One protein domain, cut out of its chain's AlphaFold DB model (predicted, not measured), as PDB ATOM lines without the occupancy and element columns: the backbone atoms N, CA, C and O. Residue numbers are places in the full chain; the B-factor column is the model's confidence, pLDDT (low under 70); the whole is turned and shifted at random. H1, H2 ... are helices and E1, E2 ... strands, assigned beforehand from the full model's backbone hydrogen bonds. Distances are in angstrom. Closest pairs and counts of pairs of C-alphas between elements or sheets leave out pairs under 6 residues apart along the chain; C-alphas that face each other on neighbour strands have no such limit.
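What this domain is: This is residues 47 to 179 and 205 to 244 of the 287 residues of an uncharacterized protein of Candidatus Marinamargulisbacteria bacterium SCGC AG-343-D04 (UniProt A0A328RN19). Six helices, H2, H3, H5, H6, H7 and H8, follow one another in a stepped stack, each packing on the next and running opposite ways to it, with the longest helix, H6, at the core. Short H1 packs lightly on H2 and H3 toward one end, and H4 meets H6 with residues 99 to 102 alone and runs off from it at a steep tilt of 66 degrees. The printed part has 173 residues with eight named helices and one named strand, in the order H1 H2 H3 H4 H5 H6 E1 H7 H8, and is mostly helix. It is compact, with a radius of gyration of the C-alphas of 16.3 A, yet elongated in outline, spanning 53 by 31 by 29 A.

Where its parts are: H6, residues 149 to 170, is 31.8 A long, from C-alpha 149 at (3.820, -47.708, -50.962) to C-alpha 170 at (29.996, -30.924, -44.170). E1, residues 171 to 173, follows it directly. H5, residues 127 to 142, is 22.2 A long, and H3, residues 77 to 94, is 25.0 A. H2, residues 56 to 71, is 22.5 A long; H1, residues 47 to 52, begins at (-3.979, -40.035, -41.355). H4 is residues 99 to 111. H7, residues 206 to 220, is 21.0 A long; H8, residues 225 to 244, is 28.3 A and ends at (37.266, -44.681, -48.665).

How they stand to each other: H6 and H3 are the hubs, touching three helices each. H6 touches H7 at a shallow tilt of 28 degrees, opposite ways; their closest C-alphas, of Gly 156 and Ala 213, are 4.0 A apart. H7 and H8 form a helical hairpin, closest at the C-alphas of Ser 210 and Asn 235, 5.5 A; H8 and H6 are near each other. H3, H5 and H6 are an up and down bundle, each helix running against the one before. H5 and H6, a helical hairpin, stand at 33 degrees, only just shallow, with C-alphas 130 and 162 closest at 5.7 A. H3 touches H5 at 15 degrees, closest at C-alphas 81 and 140, 4.0 A. H2 and H3 form another helical hairpin, with C-alphas 56 and 94 closest at 4.7 A. H1 only just touches H2 and H3, with 3 pairs of C-alphas within 8 A each. H4 touches H6 at a steep tilt of 66 degrees, with C-alphas 99 and 157 closest at 6.7 A. E1 pairs with no named strand. In H1 to H8 every O i to N i+4 pair is within hydrogen-bond range.

The domain as a whole: The two C-alphas farthest apart, of Ser 74 and Ser 114, are 54.4 A apart. Residues 180 to 204 are not printed; C-alphas 179 and 205 are 19.3 A apart across this cut. The link from H4 to H5, residues 112 to 126, is long. Mean pLDDT of the printed part is 84.5; residues 47 to 48, 99 to 115, 120 and 145 to 146 are under 70.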
ATOM      1  N   GLY A  47      -4.053 -40.491 -39.966       65.25
ATOM      2  CA  GLY A  47      -3.979 -40.035 -41.355       65.25
ATOM      3  C   GLY A  47      -4.848 -38.805 -41.624       65.25
ATOM      4  O   GLY A  47      -4.343 -37.822 -42.146       65.25
ATOM      5  N   ASN A  48      -6.104 -38.793 -41.165       68.19
ATOM      6  CA  ASN A  48      -6.980 -37.623 -41.319       68.19
ATOM      7  C   ASN A  48      -6.425 -36.391 -40.588       68.19
ATOM      8  O   ASN A  48      -6.560 -35.272 -41.067       68.19
ATOM      9  N   LEU A  49      -5.785 -36.591 -39.430       75.50
ATOM     10  CA  LEU A  49      -5.143 -35.498 -38.700       75.50
ATOM     11  C   LEU A  49      -3.937 -34.931 -39.455       75.50
ATOM     12  O   LEU A  49      -3.748 -33.721 -39.435       75.50
ATOM     13  N   LEU A  50      -3.139 -35.782 -40.110       77.94
ATOM     14  CA  LEU A  50      -2.045 -35.332 -40.975       77.94
ATOM     15  C   LEU A  50      -2.562 -34.583 -42.205       77.94
ATOM     16  O   LEU A  50      -2.019 -33.533 -42.532       77.94
ATOM     17  N   ASP A  51      -3.622 -35.083 -42.845       75.88
ATOM     18  CA  ASP A  51      -4.230 -34.445 -44.020       75.88
ATOM     19  C   ASP A  51      -4.804 -33.051 -43.706       75.88
ATOM     20  O   ASP A  51      -4.754 -32.154 -44.552       75.88
ATOM     21  N   ASP A  52      -5.337 -32.862 -42.495       80.44
ATOM     22  CA  ASP A  52      -5.902 -31.589 -42.034       80.44
ATOM     23  C   ASP A  52      -4.852 -30.650 -41.399       80.44
ATOM     24  O   ASP A  52      -5.135 -29.465 -41.179       80.44
ATOM     25  N   ALA A  53      -3.645 -31.145 -41.099       82.75
ATOM     26  CA  ALA A  53      -2.593 -30.356 -40.469       82.75
ATOM     27  C   ALA A  53      -2.067 -29.277 -41.422       82.75
ATOM     28  O   ALA A  53      -1.690 -29.537 -42.562       82.75
ATOM     29  N   SER A  54      -2.017 -28.036 -40.938       83.25
ATOM     30  CA  SER A  54      -1.528 -26.897 -41.732       83.25
ATOM     31  C   SER A  54      -0.673 -25.918 -40.930       83.25
ATOM     32  O   SER A  54      -0.266 -24.874 -41.445       83.25
ATOM     33  N   SER A  55      -0.391 -26.242 -39.668       86.38
ATOM     34  CA  SER A  55       0.425 -25.442 -38.762       86.38
ATOM     35  C   SER A  55       1.355 -26.312 -37.917       86.38
ATOM     36  O   SER A  55       1.097 -27.493 -37.683       86.38
ATOM     37  N   VAL A  56       2.433 -25.706 -37.411       88.38
ATOM     38  CA  VAL A  56       3.377 -26.360 -36.491       88.38
ATOM     39  C   VAL A  56       2.664 -26.892 -35.243       88.38
ATOM     40  O   VAL A  56       3.013 -27.958 -34.738       88.38
ATOM     41  N   GLU A  57       1.665 -26.169 -34.736       89.88
ATOM     42  CA  GLU A  57       0.838 -26.601 -33.608       89.88
ATOM     43  C   GLU A  57       0.046 -27.880 -33.918       89.88
ATOM     44  O   GLU A  57       0.056 -28.788 -33.089       89.88
ATOM     45  N   ASP A  58      -0.541 -28.005 -35.114       87.69
ATOM     46  CA  ASP A  58      -1.256 -29.228 -35.514       87.69
ATOM     47  C   ASP A  58      -0.305 -30.434 -35.531       87.69
ATOM     48  O   ASP A  58      -0.613 -31.498 -34.989       87.69
ATOM     49  N   TYR A  59       0.899 -30.261 -36.086       89.75
ATOM     50  CA  TYR A  59       1.900 -31.328 -36.110       89.75
ATOM     51  C   TYR A  59       2.402 -31.695 -34.709       89.75
ATOM     52  O   TYR A  59       2.609 -32.875 -34.425       89.75
ATOM     53  N   ARG A  60       2.546 -30.729 -33.790       91.94
ATOM     54  CA  ARG A  60       2.877 -31.022 -32.382       91.94
ATOM     55  C   ARG A  60       1.785 -31.842 -31.699       91.94
ATOM     56  O   ARG A  60       2.115 -32.809 -31.013       91.94
ATOM     57  N   ASP A  61       0.517 -31.520 -31.931       89.19
ATOM     58  CA  ASP A  61      -0.606 -32.298 -31.398       89.19
ATOM     59  C   ASP A  61      -0.592 -33.742 -31.938       89.19
ATOM     60  O   ASP A  61      -0.863 -34.700 -31.206       89.19
ATOM     61  N   ILE A  62      -0.208 -33.934 -33.205       90.25
ATOM     62  CA  ILE A  62      -0.020 -35.266 -33.805       90.25
ATOM     63  C   ILE A  62       1.161 -36.009 -33.162       90.25
ATOM     64  O   ILE A  62       1.045 -37.207 -32.876       90.25
ATOM     65  N   LEU A  63       2.275 -35.332 -32.862       91.94
ATOM     66  CA  LEU A  63       3.405 -35.935 -32.141       91.94
ATOM     67  C   LEU A  63       2.999 -36.422 -30.743       91.94
ATOM     68  O   LEU A  63       3.400 -37.513 -30.329       91.94
ATOM     69  N   GLU A  64       2.168 -35.670 -30.020       91.69
ATOM     70  CA  GLU A  64       1.660 -36.093 -28.709       91.69
ATOM     71  C   GLU A  64       0.753 -37.329 -28.824       91.69
ATOM     72  O   GLU A  64       0.914 -38.302 -28.077       91.69
ATOM     73  N   LYS A  65      -0.164 -37.335 -29.800       89.94
ATOM     74  CA  LYS A  65      -1.078 -38.464 -30.046       89.94
ATOM     75  C   LYS A  65      -0.331 -39.739 -30.447       89.94
ATOM     76  O   LYS A  65      -0.614 -40.808 -29.904       89.94
ATOM     77  N   THR A  66       0.638 -39.636 -31.356       92.56
ATOM     78  CA  THR A  66       1.468 -40.777 -31.785       92.56
ATOM     79  C   THR A  66       2.300 -41.328 -30.631       92.56
ATOM     80  O   THR A  66       2.303 -42.539 -30.411       92.56
ATOM     81  N   SER A  67       2.905 -40.458 -29.818       93.06
ATOM     82  CA  SER A  67       3.656 -40.856 -28.617       93.06
ATOM     83  C   SER A  67       2.783 -41.641 -27.635       93.06
ATOM     84  O   SER A  67       3.182 -42.705 -27.161       93.06
ATOM     85  N   SER A  68       1.543 -41.193 -27.406       89.94
ATOM     86  CA  SER A  68       0.598 -41.912 -26.545       89.94
ATOM     87  C   SER A  68       0.268 -43.324 -27.050       89.94
ATOM     88  O   SER A  68       0.021 -44.211 -26.231       89.94
ATOM     89  N   ILE A  69       0.233 -43.549 -28.367       89.00
ATOM     90  CA  ILE A  69      -0.018 -44.874 -28.961       89.00
ATOM     91  C   ILE A  69       1.231 -45.754 -28.845       89.00
ATOM     92  O   ILE A  69       1.142 -46.909 -28.427       89.00
ATOM     93  N   ILE A  70       2.404 -45.199 -29.153       90.94
ATOM     94  CA  ILE A  70       3.696 -45.897 -29.091       90.94
ATOM     95  C   ILE A  70       3.981 -46.408 -27.668       90.94
ATOM     96  O   ILE A  70       4.333 -47.578 -27.471       90.94
ATOM     97  N   GLU A  71       3.769 -45.554 -26.666       93.75
ATOM     98  CA  GLU A  71       4.024 -45.855 -25.254       93.75
ATOM     99  C   GLU A  71       2.947 -46.744 -24.616       93.75
ATOM    100  O   GLU A  71       3.182 -47.377 -23.580       93.75
ATOM    101  N   SER A  72       1.766 -46.838 -25.228       90.25
ATOM    102  CA  SER A  72       0.664 -47.630 -24.698       90.25
ATOM    103  C   SER A  72       0.996 -49.123 -24.683       90.25
ATOM    104  O   SER A  72       1.390 -49.730 -25.683       90.25
ATOM    105  N   SER A  73       0.774 -49.767 -23.536       92.00
ATOM    106  CA  SER A  73       0.890 -51.222 -23.412       92.00
ATOM    107  C   SER A  73      -0.278 -51.978 -24.052       92.00
ATOM    108  O   SER A  73      -0.210 -53.198 -24.165       92.00
ATOM    109  N   SER A  74      -1.377 -51.287 -24.385       88.69
ATOM    110  CA  SER A  74      -2.559 -51.898 -25.004       88.69
ATOM    111  C   SER A  74      -2.589 -51.765 -26.524       88.69
ATOM    112  O   SER A  74      -3.414 -52.427 -27.145       88.69
ATOM    113  N   SER A  75      -1.725 -50.931 -27.105       88.75
ATOM    114  CA  SER A  75      -1.595 -50.790 -28.555       88.75
ATOM    115  C   SER A  75      -0.803 -51.957 -29.138       88.75
ATOM    116  O   SER A  75       0.218 -52.378 -28.589       88.75
ATOM    117  N   SER A  76      -1.299 -52.485 -30.247       87.50
ATOM    118  CA  SER A  76      -0.671 -53.536 -31.040       87.50
ATOM    119  C   SER A  76       0.557 -53.029 -31.797       87.50
ATOM    120  O   SER A  76       0.708 -51.832 -32.036       87.50
ATOM    121  N   ASP A  77       1.418 -53.950 -32.230       88.00
ATOM    122  CA  ASP A  77       2.605 -53.617 -33.029       88.00
ATOM    123  C   ASP A  77       2.240 -52.921 -34.350       88.00
ATOM    124  O   ASP A  77       2.964 -52.035 -34.790       88.00
ATOM    125  N   ALA A  78       1.091 -53.261 -34.947       86.44
ATOM    126  CA  ALA A  78       0.583 -52.592 -36.145       86.44
ATOM    127  C   ALA A  78       0.206 -51.128 -35.864       86.44
ATOM    128  O   ALA A  78       0.670 -50.235 -36.562       86.44
ATOM    129  N   GLU A  79      -0.550 -50.868 -34.791       86.00
ATOM    130  CA  GLU A  79      -0.915 -49.498 -34.392       86.00
ATOM    131  C   GLU A  79       0.320 -48.659 -34.046       86.00
ATOM    132  O   GLU A  79       0.383 -47.475 -34.365       86.00
ATOM    133  N   LYS A  80       1.327 -49.271 -33.414       89.69
ATOM    134  CA  LYS A  80       2.599 -48.604 -33.115       89.69
ATOM    135  C   LYS A  80       3.411 -48.333 -34.373       89.69
ATOM    136  O   LYS A  80       3.973 -47.251 -34.495       89.69
ATOM    137  N   SER A  81       3.458 -49.288 -35.300       87.88
ATOM    138  CA  SER A  81       4.106 -49.117 -36.600       87.88
ATOM    139  C   SER A  81       3.501 -47.936 -37.358       87.88
ATOM    140  O   SER A  81       4.236 -47.066 -37.817       87.88
ATOM    141  N   ASP A  82       2.172 -47.858 -37.439       85.31
ATOM    142  CA  ASP A  82       1.490 -46.744 -38.101       85.31
ATOM    143  C   ASP A  82       1.740 -45.418 -37.374       85.31
ATOM    144  O   ASP A  82       2.064 -44.416 -38.011       85.31
ATOM    145  N   ALA A  83       1.683 -45.411 -36.037       88.81
ATOM    146  CA  ALA A  83       1.989 -44.224 -35.244       88.81
ATOM    147  C   ALA A  83       3.424 -43.720 -35.461       88.81
ATOM    148  O   ALA A  83       3.634 -42.513 -35.505       88.81
ATOM    149  N   PHE A  84       4.401 -44.610 -35.640       93.00
ATOM    150  CA  PHE A  84       5.777 -44.232 -35.959       93.00
ATOM    151  C   PHE A  84       5.923 -43.609 -37.358       93.00
ATOM    152  O   PHE A  84       6.657 -42.635 -37.504       93.00
ATOM    153  N   PHE A  85       5.215 -44.110 -38.377       89.56
ATOM    154  CA  PHE A  85       5.214 -43.471 -39.702       89.56
ATOM    155  C   PHE A  85       4.587 -42.074 -39.661       89.56
ATOM    156  O   PHE A  85       5.166 -41.126 -40.183       89.56
ATOM    157  N   VAL A  86       3.451 -41.938 -38.973       89.44
ATOM    158  CA  VAL A  86       2.786 -40.644 -38.762       89.44
ATOM    159  C   VAL A  86       3.692 -39.691 -37.979       89.44
ATOM    160  O   VAL A  86       3.780 -38.508 -38.294       89.44
ATOM    161  N   GLN A  87       4.399 -40.202 -36.969       91.88
ATOM    162  CA  GLN A  87       5.347 -39.423 -36.182       91.88
ATOM    163  C   GLN A  87       6.497 -38.892 -37.045       91.88
ATOM    164  O   GLN A  87       6.876 -37.737 -36.881       91.88
ATOM    165  N   ALA A  88       7.027 -39.695 -37.972       91.56
ATOM    166  CA  ALA A  88       8.078 -39.255 -38.885       91.56
ATOM    167  C   ALA A  88       7.627 -38.078 -39.762       91.56
ATOM    168  O   ALA A  88       8.366 -37.113 -39.919       91.56
ATOM    169  N   GLU A  89       6.401 -38.124 -40.280       87.94
ATOM    170  CA  GLU A  89       5.842 -37.034 -41.080       87.94
ATOM    171  C   GLU A  89       5.550 -35.784 -40.244       87.94
ATOM    172  O   GLU A  89       5.929 -34.675 -40.620       87.94
ATOM    173  N   ALA A  90       4.961 -35.953 -39.060       90.12
ATOM    174  CA  ALA A  90       4.722 -34.841 -38.149       90.12
ATOM    175  C   ALA A  90       6.031 -34.178 -37.682       90.12
ATOM    176  O   ALA A  90       6.067 -32.966 -37.485       90.12
ATOM    177  N   LEU A  91       7.128 -34.937 -37.552       91.88
ATOM    178  CA  LEU A  91       8.455 -34.376 -37.289       91.88
ATOM    179  C   LEU A  91       8.919 -33.464 -38.430       91.88
ATOM    180  O   LEU A  91       9.471 -32.404 -38.144       91.88
ATOM    181  N   LEU A  92       8.668 -33.814 -39.695       88.44
ATOM    182  CA  LEU A  92       8.955 -32.913 -40.818       88.44
ATOM    183  C   LEU A  92       8.098 -31.645 -40.737       88.44
ATOM    184  O   LEU A  92       8.631 -30.539 -40.804       88.44
ATOM    185  N   GLY A  93       6.794 -31.801 -40.490       86.62
ATOM    186  CA  GLY A  93       5.851 -30.685 -40.393       86.62
ATOM    187  C   GLY A  93       6.161 -29.695 -39.263       86.62
ATOM    188  O   GLY A  93       6.071 -28.485 -39.458       86.62
ATOM    189  N   VAL A  94       6.609 -30.170 -38.091       87.31
ATOM    190  CA  VAL A  94       7.065 -29.294 -36.989       87.31
ATOM    191  C   VAL A  94       8.295 -28.469 -37.372       87.31
ATOM    192  O   VAL A  94       8.473 -27.371 -36.844       87.31
ATOM    193  N   ASN A  95       9.130 -28.991 -38.268       83.62
ATOM    194  CA  ASN A  95      10.324 -28.314 -38.765       83.62
ATOM    195  C   ASN A  95      10.073 -27.567 -40.080       83.62
ATOM    196  O   ASN A  95      11.033 -27.164 -40.727       83.62
ATOM    197  N   GLU A  96       8.804 -27.395 -40.469       81.31
ATOM    198  CA  GLU A  96       8.397 -26.708 -41.701       81.31
ATOM    199  C   GLU A  96       9.034 -27.318 -42.966       81.31
ATOM    200  O   GLU A  96       9.179 -26.655 -43.989       81.31
ATOM    201  N   VAL A  97       9.381 -28.609 -42.909       78.50
ATOM    202  CA  VAL A  97       9.936 -29.359 -44.034       78.50
ATOM    203  C   VAL A  97       8.799 -30.024 -44.792       78.50
ATOM    204  O   VAL A  97       8.123 -30.917 -44.279       78.50
ATOM    205  N   SER A  98       8.616 -29.626 -46.046       71.12
ATOM    206  CA  SER A  98       7.653 -30.250 -46.944       71.12
ATOM    207  C   SER A  98       8.341 -31.265 -47.853       71.12
ATOM    208  O   SER A  98       9.286 -30.951 -48.579       71.12
ATOM    209  N   SER A  99       7.819 -32.490 -47.883       68.62
ATOM    210  CA  SER A  99       8.231 -33.500 -48.865       68.62
ATOM    211  C   SER A  99       7.984 -33.032 -50.307       68.62
ATOM    212  O   SER A  99       8.750 -33.385 -51.202       68.62
ATOM    213  N   LEU A 100       6.961 -32.195 -50.535       66.88
ATOM    214  CA  LEU A 100       6.681 -31.585 -51.838       66.88
ATOM    215  C   LEU A 100       7.733 -30.552 -52.238       66.88
ATOM    216  O   LEU A 100       8.067 -30.483 -53.420       66.88
ATOM    217  N   ASP A 101       8.267 -29.791 -51.283       65.38
ATOM    218  CA  ASP A 101       9.313 -28.807 -51.570       65.38
ATOM    219  C   ASP A 101      10.596 -29.522 -52.006       65.38
ATOM    220  O   ASP A 101      11.151 -29.172 -53.045       65.38
ATOM    221  N   LEU A 102      10.961 -30.639 -51.357       69.44
ATOM    222  CA  LEU A 102      12.065 -31.488 -51.827       69.44
ATOM    223  C   LEU A 102      11.830 -32.005 -53.252       69.44
ATOM    224  O   LEU A 102      12.747 -32.000 -54.068       69.44
ATOM    225  N   PHE A 103      10.619 -32.461 -53.589       66.62
ATOM    226  CA  PHE A 103      10.331 -32.892 -54.962       66.62
ATOM    227  C   PHE A 103      10.376 -31.732 -55.964       66.62
ATOM    228  O   PHE A 103      10.814 -31.926 -57.099       66.62
ATOM    229  N   GLY A 104       9.963 -30.531 -55.556       65.38
ATOM    230  CA  GLY A 104      10.091 -29.311 -56.351       65.38
ATOM    231  C   GLY A 104      11.550 -28.940 -56.613       65.38
ATOM    232  O   GLY A 104      11.919 -28.627 -57.749       65.38
ATOM    233  N   GLU A 105      12.399 -29.043 -55.596       67.25
ATOM    234  CA  GLU A 105      13.836 -28.794 -55.701       67.25
ATOM    235  C   GLU A 105      14.551 -29.872 -56.513       67.25
ATOM    236  O   GLU A 105      15.329 -29.538 -57.402       67.25
ATOM    237  N   LEU A 106      14.225 -31.154 -56.312       65.12
ATOM    238  CA  LEU A 106      14.726 -32.260 -57.137       65.12
ATOM    239  C   LEU A 106      14.329 -32.085 -58.607       65.12
ATOM    240  O   LEU A 106      15.142 -32.317 -59.502       65.12
ATOM    241  N   SER A 107      13.096 -31.643 -58.873       64.38
ATOM    242  CA  SER A 107      12.648 -31.336 -60.233       64.38
ATOM    243  C   SER A 107      13.420 -30.158 -60.829       64.38
ATOM    244  O   SER A 107      13.789 -30.199 -61.999       64.38
ATOM    245  N   THR A 108      13.686 -29.120 -60.034       66.50
ATOM    246  CA  THR A 108      14.464 -27.950 -60.467       66.50
ATOM    247  C   THR A 108      15.922 -28.325 -60.741       66.50
ATOM    248  O   THR A 108      16.492 -27.898 -61.746       66.50
ATOM    249  N   ALA A 109      16.509 -29.174 -59.896       62.56
ATOM    250  CA  ALA A 109      17.847 -29.723 -60.066       62.56
ATOM    251  C   ALA A 109      17.963 -30.555 -61.352       62.56
ATOM    252  O   ALA A 109      18.937 -30.413 -62.086       62.56
ATOM    253  N   ALA A 110      16.944 -31.356 -61.680       61.22
ATOM    254  CA  ALA A 110      16.910 -32.132 -62.920       61.22
ATOM    255  C   ALA A 110      16.864 -31.252 -64.191       61.22
ATOM    256  O   ALA A 110      17.398 -31.641 -65.232       61.22
ATOM    257  N   ASP A 111      16.258 -30.062 -64.117       61.03
ATOM    258  CA  ASP A 111      16.198 -29.104 -65.230       61.03
ATOM    259  C   ASP A 111      17.492 -28.280 -65.386       61.03
ATOM    260  O   ASP A 111      17.784 -27.755 -66.470       61.03
ATOM    261  N   ALA A 112      18.311 -28.197 -64.336       58.69
ATOM    262  CA  ALA A 112      19.635 -27.589 -64.362       58.69
ATOM    263  C   ALA A 112      20.651 -28.557 -64.995       58.69
ATOM    264  O   ALA A 112      21.521 -29.098 -64.325       58.69
ATOM    265  N   ALA A 113      20.552 -28.758 -66.315       56.41
ATOM    266  CA  ALA A 113      21.275 -29.760 -67.121       56.41
ATOM    267  C   ALA A 113      22.829 -29.745 -67.066       56.41
ATOM    268  O   ALA A 113      23.483 -30.432 -67.855       56.41
ATOM    269  N   SER A 114      23.435 -28.944 -66.190       60.72
ATOM    270  CA  SER A 114      24.878 -28.852 -65.958       60.72
ATOM    271  C   SER A 114      25.274 -28.716 -64.484       60.72
ATOM    272  O   SER A 114      26.445 -28.451 -64.228       60.72
ATOM    273  N   SER A 115      24.333 -28.843 -63.546       67.38
ATOM    274  CA  SER A 115      24.575 -28.636 -62.118       67.38
ATOM    275  C   SER A 115      24.381 -29.939 -61.350       67.38
ATOM    276  O   SER A 115      23.390 -30.638 -61.545       67.38
ATOM    277  N   ASN A 116      25.321 -30.253 -60.465       74.62
ATOM    278  CA  ASN A 116      25.238 -31.390 -59.561       74.62
ATOM    279  C   ASN A 116      23.983 -31.254 -58.676       74.62
ATOM    280  O   ASN A 116      23.814 -30.199 -58.051       74.62
ATOM    281  N   PRO A 117      23.113 -32.273 -58.572       72.31
ATOM    282  CA  PRO A 117      21.865 -32.153 -57.822       72.31
ATOM    283  C   PRO A 117      22.049 -31.741 -56.355       72.31
ATOM    284  O   PRO A 117      21.250 -30.967 -55.839       72.31
ATOM    285  N   LEU A 118      23.140 -32.156 -55.697       77.12
ATOM    286  CA  LEU A 118      23.429 -31.771 -54.306       77.12
ATOM    287  C   LEU A 118      23.792 -30.285 -54.153       77.12
ATOM    288  O   LEU A 118      23.789 -29.781 -53.034       77.12
ATOM    289  N   SER A 119      24.119 -29.587 -55.244       73.44
ATOM    290  CA  SER A 119      24.375 -28.139 -55.237       73.44
ATOM    291  C   SER A 119      23.105 -27.290 -55.376       73.44
ATOM    292  O   SER A 119      23.160 -26.083 -55.156       73.44
ATOM    293  N   VAL A 120      21.980 -27.903 -55.765       69.81
ATOM    294  CA  VAL A 120      20.719 -27.201 -56.074       69.81
ATOM    295  C   VAL A 120      19.652 -27.418 -55.004       69.81
ATOM    296  O   VAL A 120      18.810 -26.547 -54.814       69.81
ATOM    297  N   LEU A 121      19.680 -28.564 -54.324       74.75
ATOM    298  CA  LEU A 121      18.802 -28.822 -53.183       74.75
ATOM    299  C   LEU A 121      19.156 -27.861 -52.042       74.75
ATOM    300  O   LEU A 121      20.336 -27.678 -51.764       74.75
ATOM    301  N   ASP A 122      18.170 -27.261 -51.390       70.56
ATOM    302  CA  ASP A 122      18.370 -26.363 -50.251       70.56
ATOM    303  C   ASP A 122      17.488 -26.824 -49.095       70.56
ATOM    304  O   ASP A 122      16.324 -26.456 -48.955       70.56
ATOM    305  N   ILE A 123      18.050 -27.696 -48.263       72.12
ATOM    306  CA  ILE A 123      17.329 -28.269 -47.135       72.12
ATOM    307  C   ILE A 123      17.644 -27.428 -45.896       72.12
ATOM    308  O   ILE A 123      18.584 -27.717 -45.162       72.12
ATOM    309  N   ASP A 124      16.846 -26.387 -45.648       71.44
ATOM    310  CA  ASP A 124      16.971 -25.552 -44.441       71.44
ATOM    311  C   ASP A 124      16.323 -26.241 -43.229       71.44
ATOM    312  O   ASP A 124      15.269 -25.843 -42.730       71.44
ATOM    313  N   THR A 125      16.922 -27.345 -42.774       76.81
ATOM    314  CA  THR A 125      16.491 -28.020 -41.546       76.81
ATOM    315  C   THR A 125      17.634 -28.688 -40.789       76.81
ATOM    316  O   THR A 125      18.714 -28.958 -41.305       76.81
ATOM    317  N   SER A 126      17.387 -28.954 -39.512       82.44
ATOM    318  CA  SER A 126      18.341 -29.578 -38.601       82.44
ATOM    319  C   SER A 126      18.503 -31.065 -38.923       82.44
ATOM    320  O   SER A 126      17.539 -31.836 -38.883       82.44
ATOM    321  N   ASN A 127      19.746 -31.503 -39.152       84.38
ATOM    322  CA  ASN A 127      20.058 -32.913 -39.409       84.38
ATOM    323  C   ASN A 127      19.598 -33.829 -38.265       84.38
ATOM    324  O   ASN A 127      19.152 -34.949 -38.489       84.38
ATOM    325  N   VAL A 128      19.621 -33.323 -37.026       88.56
ATOM    326  CA  VAL A 128      19.134 -34.047 -35.843       88.56
ATOM    327  C   VAL A 128      17.653 -34.399 -35.971       88.56
ATOM    328  O   VAL A 128      17.242 -35.478 -35.549       88.56
ATOM    329  N   ASP A 129      16.835 -33.510 -36.528       88.38
ATOM    330  CA  ASP A 129      15.393 -33.733 -36.620       88.38
ATOM    331  C   ASP A 129      15.027 -34.619 -37.817       88.38
ATOM    332  O   ASP A 129      14.149 -35.475 -37.693       88.38
ATOM    333  N   LEU A 130      15.782 -34.525 -38.917       91.12
ATOM    334  CA  LEU A 130      15.703 -35.482 -40.024       91.12
ATOM    335  C   LEU A 130      16.101 -36.902 -39.592       91.12
ATOM    336  O   LEU A 130      15.425 -37.872 -39.943       91.12
ATOM    337  N   ILE A 131      17.159 -37.033 -38.785       93.75
ATOM    338  CA  ILE A 131      17.588 -38.322 -38.227       93.75
ATOM    339  C   ILE A 131      16.493 -38.900 -37.329       93.75
ATOM    340  O   ILE A 131      16.148 -40.065 -37.500       93.75
ATOM    341  N   LYS A 132      15.864 -38.104 -36.452       93.50
ATOM    342  CA  LYS A 132      14.722 -38.578 -35.641       93.50
ATOM    343  C   LYS A 132      13.566 -39.082 -36.504       93.50
ATOM    344  O   LYS A 132      12.976 -40.110 -36.186       93.50
ATOM    345  N   ALA A 133      13.239 -38.381 -37.592       93.00
ATOM    346  CA  ALA A 133      12.197 -38.831 -38.512       93.00
ATOM    347  C   ALA A 133      12.568 -40.180 -39.156       93.00
ATOM    348  O   ALA A 133      11.735 -41.086 -39.223       93.00
ATOM    349  N   SER A 134      13.832 -40.357 -39.559       94.44
ATOM    350  CA  SER A 134      14.332 -41.642 -40.065       94.44
ATOM    351  C   SER A 134      14.294 -42.746 -38.995       94.44
ATOM    352  O   SER A 134      13.833 -43.856 -39.268       94.44
ATOM    353  N   GLU A 135      14.680 -42.448 -37.753       94.69
ATOM    354  CA  GLU A 135      14.624 -43.383 -36.620       94.69
ATOM    355  C   GLU A 135      13.190 -43.825 -36.289       94.69
ATOM    356  O   GLU A 135      12.964 -45.006 -35.995       94.69
ATOM    357  N   SER A 136      12.202 -42.926 -36.383       93.81
ATOM    358  CA  SER A 136      10.787 -43.295 -36.263       93.81
ATOM    359  C   SER A 136      10.397 -44.298 -37.355       93.81
ATOM    360  O   SER A 136       9.834 -45.348 -37.049       93.81
ATOM    361  N   ILE A 137      10.787 -44.073 -38.615       93.56
ATOM    362  CA  ILE A 137      10.528 -45.022 -39.715       93.56
ATOM    363  C   ILE A 137      11.230 -46.369 -39.482       93.56
ATOM    364  O   ILE A 137      10.638 -47.433 -39.692       93.56
ATOM    365  N   ALA A 138      12.484 -46.359 -39.028       92.81
ATOM    366  CA  ALA A 138      13.215 -47.576 -38.686       92.81
ATOM    367  C   ALA A 138      12.513 -48.357 -37.560       92.81
ATOM    368  O   ALA A 138      12.383 -49.584 -37.636       92.81
ATOM    369  N   SER A 139      11.985 -47.648 -36.559       94.00
ATOM    370  CA  SER A 139      11.205 -48.228 -35.461       94.00
ATOM    371  C   SER A 139       9.914 -48.874 -35.965       94.00
ATOM    372  O   SER A 139       9.628 -50.009 -35.575       94.00
ATOM    373  N   ALA A 140       9.196 -48.235 -36.896       90.62
ATOM    374  CA  ALA A 140       8.023 -48.824 -37.546       90.62
ATOM    375  C   ALA A 140       8.369 -50.146 -38.249       90.62
ATOM    376  O   ALA A 140       7.733 -51.178 -38.021       90.62
ATOM    377  N   ASN A 141       9.449 -50.148 -39.035       87.56
ATOM    378  CA  ASN A 141       9.896 -51.341 -39.758       87.56
ATOM    379  C   ASN A 141      10.328 -52.481 -38.819       87.56
ATOM    380  O   ASN A 141      10.105 -53.656 -39.116       87.56
ATOM    381  N   SER A 142      10.907 -52.158 -37.658       89.50
ATOM    382  CA  SER A 142      11.322 -53.156 -36.660       89.50
ATOM    383  C   SER A 142      10.149 -53.917 -36.025       89.50
ATOM    384  O   SER A 142      10.317 -55.050 -35.570       89.50
ATOM    385  N   LEU A 143       8.952 -53.324 -36.055       87.56
ATOM    386  CA  LEU A 143       7.704 -53.928 -35.584       87.56
ATOM    387  C   LEU A 143       7.050 -54.846 -36.631       87.56
ATOM    388  O   LEU A 143       5.965 -55.378 -36.405       87.56
ATOM    389  N   GLY A 144       7.707 -55.068 -37.774       75.00
ATOM    390  CA  GLY A 144       7.220 -55.944 -38.838       75.00
ATOM    391  C   GLY A 144       6.325 -55.251 -39.866       75.00
ATOM    392  O   GLY A 144       5.804 -55.927 -40.756       75.00
ATOM    393  N   GLY A 145       6.163 -53.926 -39.784       68.94
ATOM    394  CA  GLY A 145       5.579 -53.136 -40.862       68.94
ATOM    395  C   GLY A 145       6.528 -53.109 -42.059       68.94
ATOM    396  O   GLY A 145       7.679 -52.718 -41.932       68.94
ATOM    397  N   THR A 146       6.079 -53.527 -43.242       68.44
ATOM    398  CA  THR A 146       6.869 -53.368 -44.481       68.44
ATOM    399  C   THR A 146       6.665 -52.000 -45.137       68.44
ATOM    400  O   THR A 146       7.212 -51.746 -46.209       68.44
ATOM    401  N   GLY A 147       5.842 -51.150 -44.520       74.94
ATOM    402  CA  GLY A 147       5.333 -49.914 -45.098       74.94
ATOM    403  C   GLY A 147       4.321 -50.160 -46.225       74.94
ATOM    404  O   GLY A 147       4.458 -51.093 -47.021       74.94
ATOM    405  N   SER A 148       3.307 -49.306 -46.327       84.31
ATOM    406  CA  SER A 148       2.567 -49.084 -47.573       84.31
ATOM    407  C   SER A 148       3.492 -48.481 -48.650       84.31
ATOM    408  O   SER A 148       4.607 -48.047 -48.334       84.31
ATOM    409  N   PRO A 149       3.078 -48.435 -49.929       86.06
ATOM    410  CA  PRO A 149       3.820 -47.708 -50.962       86.06
ATOM    411  C   PRO A 149       4.163 -46.265 -50.558       86.06
ATOM    412  O   PRO A 149       5.305 -45.841 -50.721       86.06
ATOM    413  N   ASP A 150       3.218 -45.565 -49.932       81.69
ATOM    414  CA  ASP A 150       3.367 -44.173 -49.494       81.69
ATOM    415  C   ASP A 150       4.325 -44.040 -48.306       81.69
ATOM    416  O   ASP A 150       5.201 -43.180 -48.288       81.69
ATOM    417  N   GLN A 151       4.249 -44.963 -47.344       86.12
ATOM    418  CA  GLN A 151       5.196 -45.042 -46.227       86.12
ATOM    419  C   GLN A 151       6.624 -45.357 -46.710       86.12
ATOM    420  O   GLN A 151       7.605 -44.848 -46.164       86.12
ATOM    421  N   ASN A 152       6.761 -46.162 -47.769       89.25
ATOM    422  CA  ASN A 152       8.047 -46.396 -48.425       89.25
ATOM    423  C   ASN A 152       8.529 -45.162 -49.205       89.25
ATOM    424  O   ASN A 152       9.729 -44.885 -49.212       89.25
ATOM    425  N   LEU A 153       7.624 -44.386 -49.811       87.38
ATOM    426  CA  LEU A 153       7.980 -43.112 -50.435       87.38
ATOM    427  C   LEU A 153       8.494 -42.114 -49.389       87.38
ATOM    428  O   LEU A 153       9.560 -41.535 -49.587       87.38
ATOM    429  N   LEU A 154       7.800 -41.981 -48.253       86.75
ATOM    430  CA  LEU A 154       8.232 -41.160 -47.120       86.75
ATOM    431  C   LEU A 154       9.609 -41.599 -46.606       86.75
ATOM    432  O   LEU A 154      10.482 -40.759 -46.399       86.75
ATOM    433  N   LYS A 155       9.846 -42.914 -46.482       91.25
ATOM    434  CA  LYS A 155      11.172 -43.466 -46.168       91.25
ATOM    435  C   LYS A 155      12.230 -42.996 -47.165       91.25
ATOM    436  O   LYS A 155      13.305 -42.584 -46.737       91.25
ATOM    437  N   GLY A 156      11.931 -43.055 -48.463       90.31
ATOM    438  CA  GLY A 156      12.809 -42.557 -49.523       90.31
ATOM    439  C   GLY A 156      13.173 -41.087 -49.315       90.31
ATOM    440  O   GLY A 156      14.346 -40.741 -49.217       90.31
ATOM    441  N   VAL A 157      12.149 -40.248 -49.160       87.88
ATOM    442  CA  VAL A 157      12.264 -38.793 -48.990       87.88
ATOM    443  C   VAL A 157      13.073 -38.419 -47.750       87.88
ATOM    444  O   VAL A 157      14.083 -37.733 -47.878       87.88
ATOM    445  N   VAL A 158      12.673 -38.890 -46.565       91.06
ATOM    446  CA  VAL A 158      13.315 -38.528 -45.288       91.06
ATOM    447  C   VAL A 158      14.793 -38.894 -45.298       91.06
ATOM    448  O   VAL A 158      15.646 -38.087 -44.938       91.06
ATOM    449  N   ASN A 159      15.119 -40.104 -45.752       92.88
ATOM    450  CA  ASN A 159      16.504 -40.550 -45.771       92.88
ATOM    451  C   ASN A 159      17.339 -39.820 -46.836       92.88
ATOM    452  O   ASN A 159      18.517 -39.558 -46.603       92.88
ATOM    453  N   THR A 160      16.749 -39.426 -47.970       89.31
ATOM    454  CA  THR A 160      17.419 -38.526 -48.920       89.31
ATOM    455  C   THR A 160      17.689 -37.161 -48.302       89.31
ATOM    456  O   THR A 160      18.791 -36.651 -48.483       89.31
ATOM    457  N   MET A 161      16.747 -36.597 -47.540       89.00
ATOM    458  CA  MET A 161      16.974 -35.329 -46.843       89.00
ATOM    459  C   MET A 161      18.146 -35.433 -45.863       89.00
ATOM    460  O   MET A 161      19.008 -34.563 -45.881       89.00
ATOM    461  N   VAL A 162      18.241 -36.519 -45.078       91.50
ATOM    462  CA  VAL A 162      19.405 -36.765 -44.199       91.50
ATOM    463  C   VAL A 162      20.701 -36.792 -45.011       91.50
ATOM    464  O   VAL A 162      21.679 -36.149 -44.632       91.50
ATOM    465  N   VAL A 163      20.725 -37.509 -46.142       91.25
ATOM    466  CA  VAL A 163      21.927 -37.623 -46.983       91.25
ATOM    467  C   VAL A 163      22.362 -36.267 -47.529       91.25
ATOM    468  O   VAL A 163      23.521 -35.888 -47.376       91.25
ATOM    469  N   VAL A 164      21.434 -35.540 -48.147       87.62
ATOM    470  CA  VAL A 164      21.695 -34.235 -48.763       87.62
ATOM    471  C   VAL A 164      22.133 -33.232 -47.702       87.62
ATOM    472  O   VAL A 164      23.200 -32.636 -47.843       87.62
ATOM    473  N   ASN A 165      21.377 -33.123 -46.606       88.94
ATOM    474  CA  ASN A 165      21.682 -32.182 -45.539       88.94
ATOM    475  C   ASN A 165      23.032 -32.494 -44.878       88.94
ATOM    476  O   ASN A 165      23.829 -31.591 -44.661       88.94
ATOM    477  N   THR A 166      23.369 -33.768 -44.651       91.50
ATOM    478  CA  THR A 166      24.688 -34.142 -44.103       91.50
ATOM    479  C   THR A 166      25.831 -33.740 -45.037       91.50
ATOM    480  O   THR A 166      26.845 -33.201 -44.581       91.50
ATOM    481  N   VAL A 167      25.695 -33.990 -46.346       89.94
ATOM    482  CA  VAL A 167      26.713 -33.576 -47.325       89.94
ATOM    483  C   VAL A 167      26.882 -32.060 -47.289       89.94
ATOM    484  O   VAL A 167      28.013 -31.578 -47.242       89.94
ATOM    485  N   GLN A 168      25.776 -31.320 -47.259       87.31
ATOM    486  CA  GLN A 168      25.777 -29.863 -47.272       87.31
ATOM    487  C   GLN A 168      26.256 -29.251 -45.956       87.31
ATOM    488  O   GLN A 168      26.949 -28.245 -45.988       87.31
ATOM    489  N   GLU A 169      25.977 -29.831 -44.793       88.19
ATOM    490  CA  GLU A 169      26.546 -29.365 -43.520       88.19
ATOM    491  C   GLU A 169      28.073 -29.526 -43.496       88.19
ATOM    492  O   GLU A 169      28.785 -28.694 -42.928       88.19
ATOM    493  N   THR A 170      28.576 -30.562 -44.168       90.06
ATOM    494  CA  THR A 170      29.996 -30.924 -44.170       90.06
ATOM    495  C   THR A 170      30.804 -30.185 -45.246       90.06
ATOM    496  O   THR A 170      31.937 -29.757 -45.008       90.06
ATOM    497  N   PHE A 171      30.241 -30.028 -46.446       89.81
ATOM    498  CA  PHE A 171      30.931 -29.504 -47.622       89.81
ATOM    499  C   PHE A 171      30.134 -28.395 -48.313       89.81
ATOM    500  O   PHE A 171      28.907 -28.401 -48.364       89.81
ATOM    501  N   ASP A 172      30.852 -27.444 -48.908       88.25
ATOM    502  CA  ASP A 172      30.325 -26.581 -49.959       88.25
ATOM    503  C   ASP A 172      30.368 -27.363 -51.279       88.25
ATOM    504  O   ASP A 172      31.441 -27.557 -51.865       88.25
ATOM    505  N   VAL A 173      29.203 -27.821 -51.741       85.94
ATOM    506  CA  VAL A 173      29.063 -28.539 -53.014       85.94
ATOM    507  C   VAL A 173      29.006 -27.531 -54.159       85.94
ATOM    508  O   VAL A 173      28.083 -26.726 -54.249       85.94
ATOM    509  N   GLN A 174      30.005 -27.558 -55.038       86.00
ATOM    510  CA  GLN A 174      30.033 -26.710 -56.229       86.00
ATOM    511  C   GLN A 174      29.109 -27.256 -57.328       86.00
ATOM    512  O   GLN A 174      28.778 -28.440 -57.340       86.00
ATOM    513  N   GLU A 175      28.756 -26.411 -58.302       81.25
ATOM    514  CA  GLU A 175      27.906 -26.803 -59.441       81.25
ATOM    515  C   GLU A 175      28.449 -28.017 -60.214       81.25
ATOM    516  O   GLU A 175      27.670 -28.778 -60.772       81.25
ATOM    517  N   ASP A 176      29.770 -28.222 -60.250       80.25
ATOM    518  CA  ASP A 176      30.406 -29.350 -60.945       80.25
ATOM    519  C   ASP A 176      30.607 -30.599 -60.064       80.25
ATOM    520  O   ASP A 176      31.342 -31.508 -60.455       80.25
ATOM    521  N   GLY A 177      30.011 -30.624 -58.867       77.38
ATOM    522  CA  GLY A 177      30.131 -31.719 -57.901       77.38
ATOM    523  C   GLY A 177      31.419 -31.695 -57.076       77.38
ATOM    524  O   GLY A 177      31.625 -32.562 -56.227       77.38
ATOM    525  N   THR A 178      32.298 -30.704 -57.274       85.06
ATOM    526  CA  THR A 178      33.489 -30.543 -56.431       85.06
ATOM    527  C   THR A 178      33.080 -30.233 -54.991       85.06
ATOM    528  O   THR A 178      32.313 -29.303 -54.741       85.06
ATOM    529  N   LEU A 179      33.644 -30.971 -54.032       86.62
ATOM    530  CA  LEU A 179      33.434 -30.746 -52.604       86.62
ATOM    531  C   LEU A 179      34.531 -29.851 -52.028       86.62
ATOM    532  O   LEU A 179      35.710 -30.215 -52.047       86.62
ATOM    533  N   THR A 205      25.293 -45.018 -40.018       94.06
ATOM    534  CA  THR A 205      26.189 -44.303 -40.924       94.06
ATOM    535  C   THR A 205      25.408 -43.637 -42.050       94.06
ATOM    536  O   THR A 205      24.285 -44.032 -42.367       94.06
ATOM    537  N   LEU A 206      26.024 -42.678 -42.748       94.75
ATOM    538  CA  LEU A 206      25.421 -42.071 -43.946       94.75
ATOM    539  C   LEU A 206      25.040 -43.106 -45.015       94.75
ATOM    540  O   LEU A 206      24.077 -42.924 -45.761       94.75
ATOM    541  N   LYS A 207      25.787 -44.214 -45.076       95.88
ATOM    542  CA  LYS A 207      25.483 -45.322 -45.976       95.88
ATOM    543  C   LYS A 207      24.158 -45.994 -45.613       95.88
ATOM    544  O   LYS A 207      23.411 -46.326 -46.525       95.88
ATOM    545  N   ASP A 208      23.854 -46.160 -44.329       95.50
ATOM    546  CA  ASP A 208      22.596 -46.775 -43.893       95.50
ATOM    547  C   ASP A 208      21.401 -45.911 -44.310       95.50
ATOM    548  O   ASP A 208      20.473 -46.420 -44.935       95.50
ATOM    549  N   PHE A 209      21.483 -44.591 -44.096       95.50
ATOM    550  CA  PHE A 209      20.476 -43.648 -44.597       95.50
ATOM    551  C   PHE A 209      20.350 -43.729 -46.125       95.50
ATOM    552  O   PHE A 209      19.253 -43.832 -46.662       95.50
ATOM    553  N   SER A 210      21.466 -43.752 -46.856       95.19
ATOM    554  CA  SER A 210      21.428 -43.837 -48.319       95.19
ATOM    555  C   SER A 210      20.817 -45.148 -48.841       95.19
ATOM    556  O   SER A 210      20.042 -45.127 -49.800       95.19
ATOM    557  N   ASP A 211      21.132 -46.284 -48.217       95.69
ATOM    558  CA  ASP A 211      20.546 -47.585 -48.555       95.69
ATOM    559  C   ASP A 211      19.038 -47.595 -48.267       95.69
ATOM    560  O   ASP A 211      18.245 -48.111 -49.063       95.69
ATOM    561  N   ASP A 212      18.629 -46.993 -47.150       94.88
ATOM    562  CA  ASP A 212      17.227 -46.861 -46.774       94.88
ATOM    563  C   ASP A 212      16.455 -45.926 -47.705       94.88
ATOM    564  O   ASP A 212      15.314 -46.245 -48.055       94.88
ATOM    565  N   ALA A 213      17.076 -44.844 -48.181       92.69
ATOM    566  CA  ALA A 213      16.502 -43.970 -49.199       92.69
ATOM    567  C   ALA A 213      16.230 -44.745 -50.498       92.69
ATOM    568  O   ALA A 213      15.102 -44.767 -51.000       92.69
ATOM    569  N   PHE A 214      17.245 -45.451 -51.012       92.69
ATOM    570  CA  PHE A 214      17.113 -46.266 -52.223       92.69
ATOM    571  C   PHE A 214      16.040 -47.351 -52.067       92.69
ATOM    572  O   PHE A 214      15.185 -47.517 -52.939       92.69
ATOM    573  N   SER A 215      16.051 -48.066 -50.940       94.06
ATOM    574  CA  SER A 215      15.062 -49.100 -50.626       94.06
ATOM    575  C   SER A 215      13.645 -48.526 -50.557       94.06
ATOM    576  O   SER A 215      12.729 -49.102 -51.144       94.06
ATOM    577  N   GLY A 216      13.464 -47.369 -49.913       91.94
ATOM    578  CA  GLY A 216      12.182 -46.669 -49.843       91.94
ATOM    579  C   GLY A 216      11.637 -46.332 -51.231       91.94
ATOM    580  O   GLY A 216      10.540 -46.762 -51.592       91.94
ATOM    581  N   PHE A 217      12.434 -45.668 -52.071       90.19
ATOM    582  CA  PHE A 217      12.010 -45.347 -53.435       90.19
ATOM    583  C   PHE A 217      11.725 -46.588 -54.282       90.19
ATOM    584  O   PHE A 217      10.690 -46.639 -54.950       90.19
ATOM    585  N   ASN A 218      12.578 -47.614 -54.216       91.12
ATOM    586  CA  ASN A 218      12.375 -48.868 -54.941       91.12
ATOM    587  C   ASN A 218      11.074 -49.576 -54.521       91.12
ATOM    588  O   ASN A 218      10.335 -50.072 -55.371       91.12
ATOM    589  N   ASN A 219      10.778 -49.611 -53.220       91.69
ATOM    590  CA  ASN A 219       9.613 -50.319 -52.681       91.69
ATOM    591  C   ASN A 219       8.318 -49.502 -52.775       91.69
ATOM    592  O   ASN A 219       7.236 -50.083 -52.735       91.69
ATOM    593  N   SER A 220       8.410 -48.179 -52.950       88.69
ATOM    594  CA  SER A 220       7.246 -47.311 -53.162       88.69
ATOM    595  C   SER A 220       6.544 -47.555 -54.501       88.69
ATOM    596  O   SER A 220       5.375 -47.220 -54.660       88.69
ATOM    597  N   GLY A 221       7.262 -48.070 -55.508       83.56
ATOM    598  CA  GLY A 221       6.752 -48.186 -56.879       83.56
ATOM    599  C   GLY A 221       6.417 -46.848 -57.558       83.56
ATOM    600  O   GLY A 221       5.848 -46.861 -58.647       83.56
ATOM    601  N   SER A 222       6.766 -45.714 -56.940       81.44
ATOM    602  CA  SER A 222       6.421 -44.365 -57.415       81.44
ATOM    603  C   SER A 222       7.451 -43.779 -58.386       81.44
ATOM    604  O   SER A 222       7.177 -42.782 -59.050       81.44
ATOM    605  N   MET A 223       8.628 -44.404 -58.497       76.50
ATOM    606  CA  MET A 223       9.718 -43.958 -59.366       76.50
ATOM    607  C   MET A 223       9.744 -44.711 -60.695       76.50
ATOM    608  O   MET A 223       9.545 -45.926 -60.762       76.50
ATOM    609  N   THR A 224      10.067 -43.993 -61.769       80.00
ATOM    610  CA  THR A 224      10.467 -44.612 -63.038       80.00
ATOM    611  C   THR A 224      11.834 -45.289 -62.905       80.00
ATOM    612  O   THR A 224      12.614 -44.990 -62.001       80.00
ATOM    613  N   SER A 225      12.171 -46.187 -63.836       80.94
ATOM    614  CA  SER A 225      13.488 -46.840 -63.842       80.94
ATOM    615  C   SER A 225      14.648 -45.856 -64.009       80.94
ATOM    616  O   SER A 225      15.716 -46.102 -63.469       80.94
ATOM    617  N   GLU A 226      14.446 -44.755 -64.737       76.44
ATOM    618  CA  GLU A 226      15.469 -43.717 -64.918       76.44
ATOM    619  C   GLU A 226      15.710 -42.970 -63.600       76.44
ATOM    620  O   GLU A 226      16.844 -42.907 -63.140       76.44
ATOM    621  N   GLN A 227      14.645 -42.527 -62.923       74.19
ATOM    622  CA  GLN A 227      14.745 -41.876 -61.607       74.19
ATOM    623  C   GLN A 227      15.388 -42.787 -60.553       74.19
ATOM    624  O   GLN A 227      16.188 -42.333 -59.740       74.19
ATOM    625  N   LEU A 228      15.067 -44.082 -60.571       80.88
ATOM    626  CA  LEU A 228      15.652 -45.032 -59.630       80.88
ATOM    627  C   LEU A 228      17.153 -45.259 -59.878       80.88
ATOM    628  O   LEU A 228      17.901 -45.461 -58.921       80.88
ATOM    629  N   GLU A 229      17.611 -45.216 -61.134       81.81
ATOM    630  CA  GLU A 229      19.045 -45.285 -61.439       81.81
ATOM    631  C   GLU A 229      19.792 -44.019 -60.987       81.81
ATOM    632  O   GLU A 229      20.919 -44.143 -60.510       81.81
ATOM    633  N   GLU A 230      19.166 -42.837 -61.014       78.75
ATOM    634  CA  GLU A 230      19.764 -41.617 -60.442       78.75
ATOM    635  C   GLU A 230      19.933 -41.720 -58.918       78.75
ATOM    636  O   GLU A 230      21.020 -41.493 -58.385       78.75
ATOM    637  N   VAL A 231      18.898 -42.175 -58.201       81.56
ATOM    638  CA  VAL A 231      18.987 -42.431 -56.748       81.56
ATOM    639  C   VAL A 231      20.086 -43.453 -56.433       81.56
ATOM    640  O   VAL A 231      20.835 -43.316 -55.465       81.56
ATOM    641  N   LYS A 232      20.219 -44.486 -57.268       85.19
ATOM    642  CA  LYS A 232      21.268 -45.501 -57.139       85.19
ATOM    643  C   LYS A 232      22.669 -44.945 -57.405       85.19
ATOM    644  O   LYS A 232      23.623 -45.432 -56.799       85.19
ATOM    645  N   SER A 233      22.805 -43.943 -58.274       83.25
ATOM    646  CA  SER A 233      24.068 -43.232 -58.496       83.25
ATOM    647  C   SER A 233      24.523 -42.522 -57.216       83.25
ATOM    648  O   SER A 233      25.635 -42.770 -56.746       83.25
ATOM    649  N   VAL A 234      23.619 -41.781 -56.556       84.38
ATOM    650  CA  VAL A 234      23.876 -41.184 -55.227       84.38
ATOM    651  C   VAL A 234      24.295 -42.255 -54.223       84.38
ATOM    652  O   VAL A 234      25.317 -42.123 -53.551       84.38
ATOM    653  N   ASN A 235      23.536 -43.352 -54.135       88.62
ATOM    654  CA  ASN A 235      23.845 -44.444 -53.209       88.62
ATOM    655  C   ASN A 235      25.210 -45.091 -53.477       88.62
ATOM    656  O   ASN A 235      25.927 -45.461 -52.540       88.62
ATOM    657  N   THR A 236      25.612 -45.169 -54.745       90.50
ATOM    658  CA  THR A 236      26.939 -45.644 -55.136       90.50
ATOM    659  C   THR A 236      28.020 -44.680 -54.651       90.50
ATOM    660  O   THR A 236      28.964 -45.130 -54.005       90.50
ATOM    661  N   ALA A 237      27.855 -43.369 -54.848       89.81
ATOM    662  CA  ALA A 237      28.803 -42.359 -54.371       89.81
ATOM    663  C   ALA A 237      28.969 -42.376 -52.836       89.81
ATOM    664  O   ALA A 237      30.088 -42.347 -52.312       89.81
ATOM    665  N   ILE A 238      27.870 -42.517 -52.086       94.19
ATOM    666  CA  ILE A 238      27.925 -42.665 -50.621       94.19
ATOM    667  C   ILE A 238      28.606 -43.980 -50.218       94.19
ATOM    668  O   ILE A 238      29.434 -44.002 -49.303       94.19
ATOM    669  N   THR A 239      28.328 -45.080 -50.922       94.69
ATOM    670  CA  THR A 239      28.990 -46.372 -50.685       94.69
ATOM    671  C   THR A 239      30.495 -46.297 -50.949       94.69
ATOM    672  O   THR A 239      31.289 -46.835 -50.173       94.69
ATOM    673  N   GLU A 240      30.911 -45.608 -52.009       95.50
ATOM    674  CA  GLU A 240      32.319 -45.379 -52.322       95.50
ATOM    675  C   GLU A 240      33.006 -44.502 -51.270       95.50
ATOM    676  O   GLU A 240      34.114 -44.828 -50.835       95.50
ATOM    677  N   SER A 241      32.324 -43.464 -50.781       94.94
ATOM    678  CA  SER A 241      32.802 -42.618 -49.680       94.94
ATOM    679  C   SER A 241      32.981 -43.418 -48.385       94.94
ATOM    680  O   SER A 241      33.999 -43.286 -47.706       94.94
ATOM    681  N   SER A 242      32.048 -44.325 -48.082       95.81
ATOM    682  CA  SER A 242      32.142 -45.247 -46.941       95.81
ATOM    683  C   SER A 242      33.322 -46.218 -47.077       95.81
ATOM    684  O   SER A 242      34.059 -46.459 -46.116       95.81
ATOM    685  N   ALA A 243      33.570 -46.735 -48.285       96.50
ATOM    686  CA  ALA A 243      34.726 -47.584 -48.560       96.50
ATOM    687  C   ALA A 243      36.059 -46.825 -48.413       96.50
ATOM    688  O   ALA A 243      37.008 -47.370 -47.839       96.50
ATOM    689  N   LEU A 244      36.125 -45.571 -48.881       96.88
ATOM    690  CA  LEU A 244      37.266 -44.681 -48.665       96.88
ATOM    691  C   LEU A 244      37.495 -44.444 -47.168       96.88
ATOM    692  O   LEU A 244      38.600 -44.683 -46.683       96.88
TER     693      LEU A 244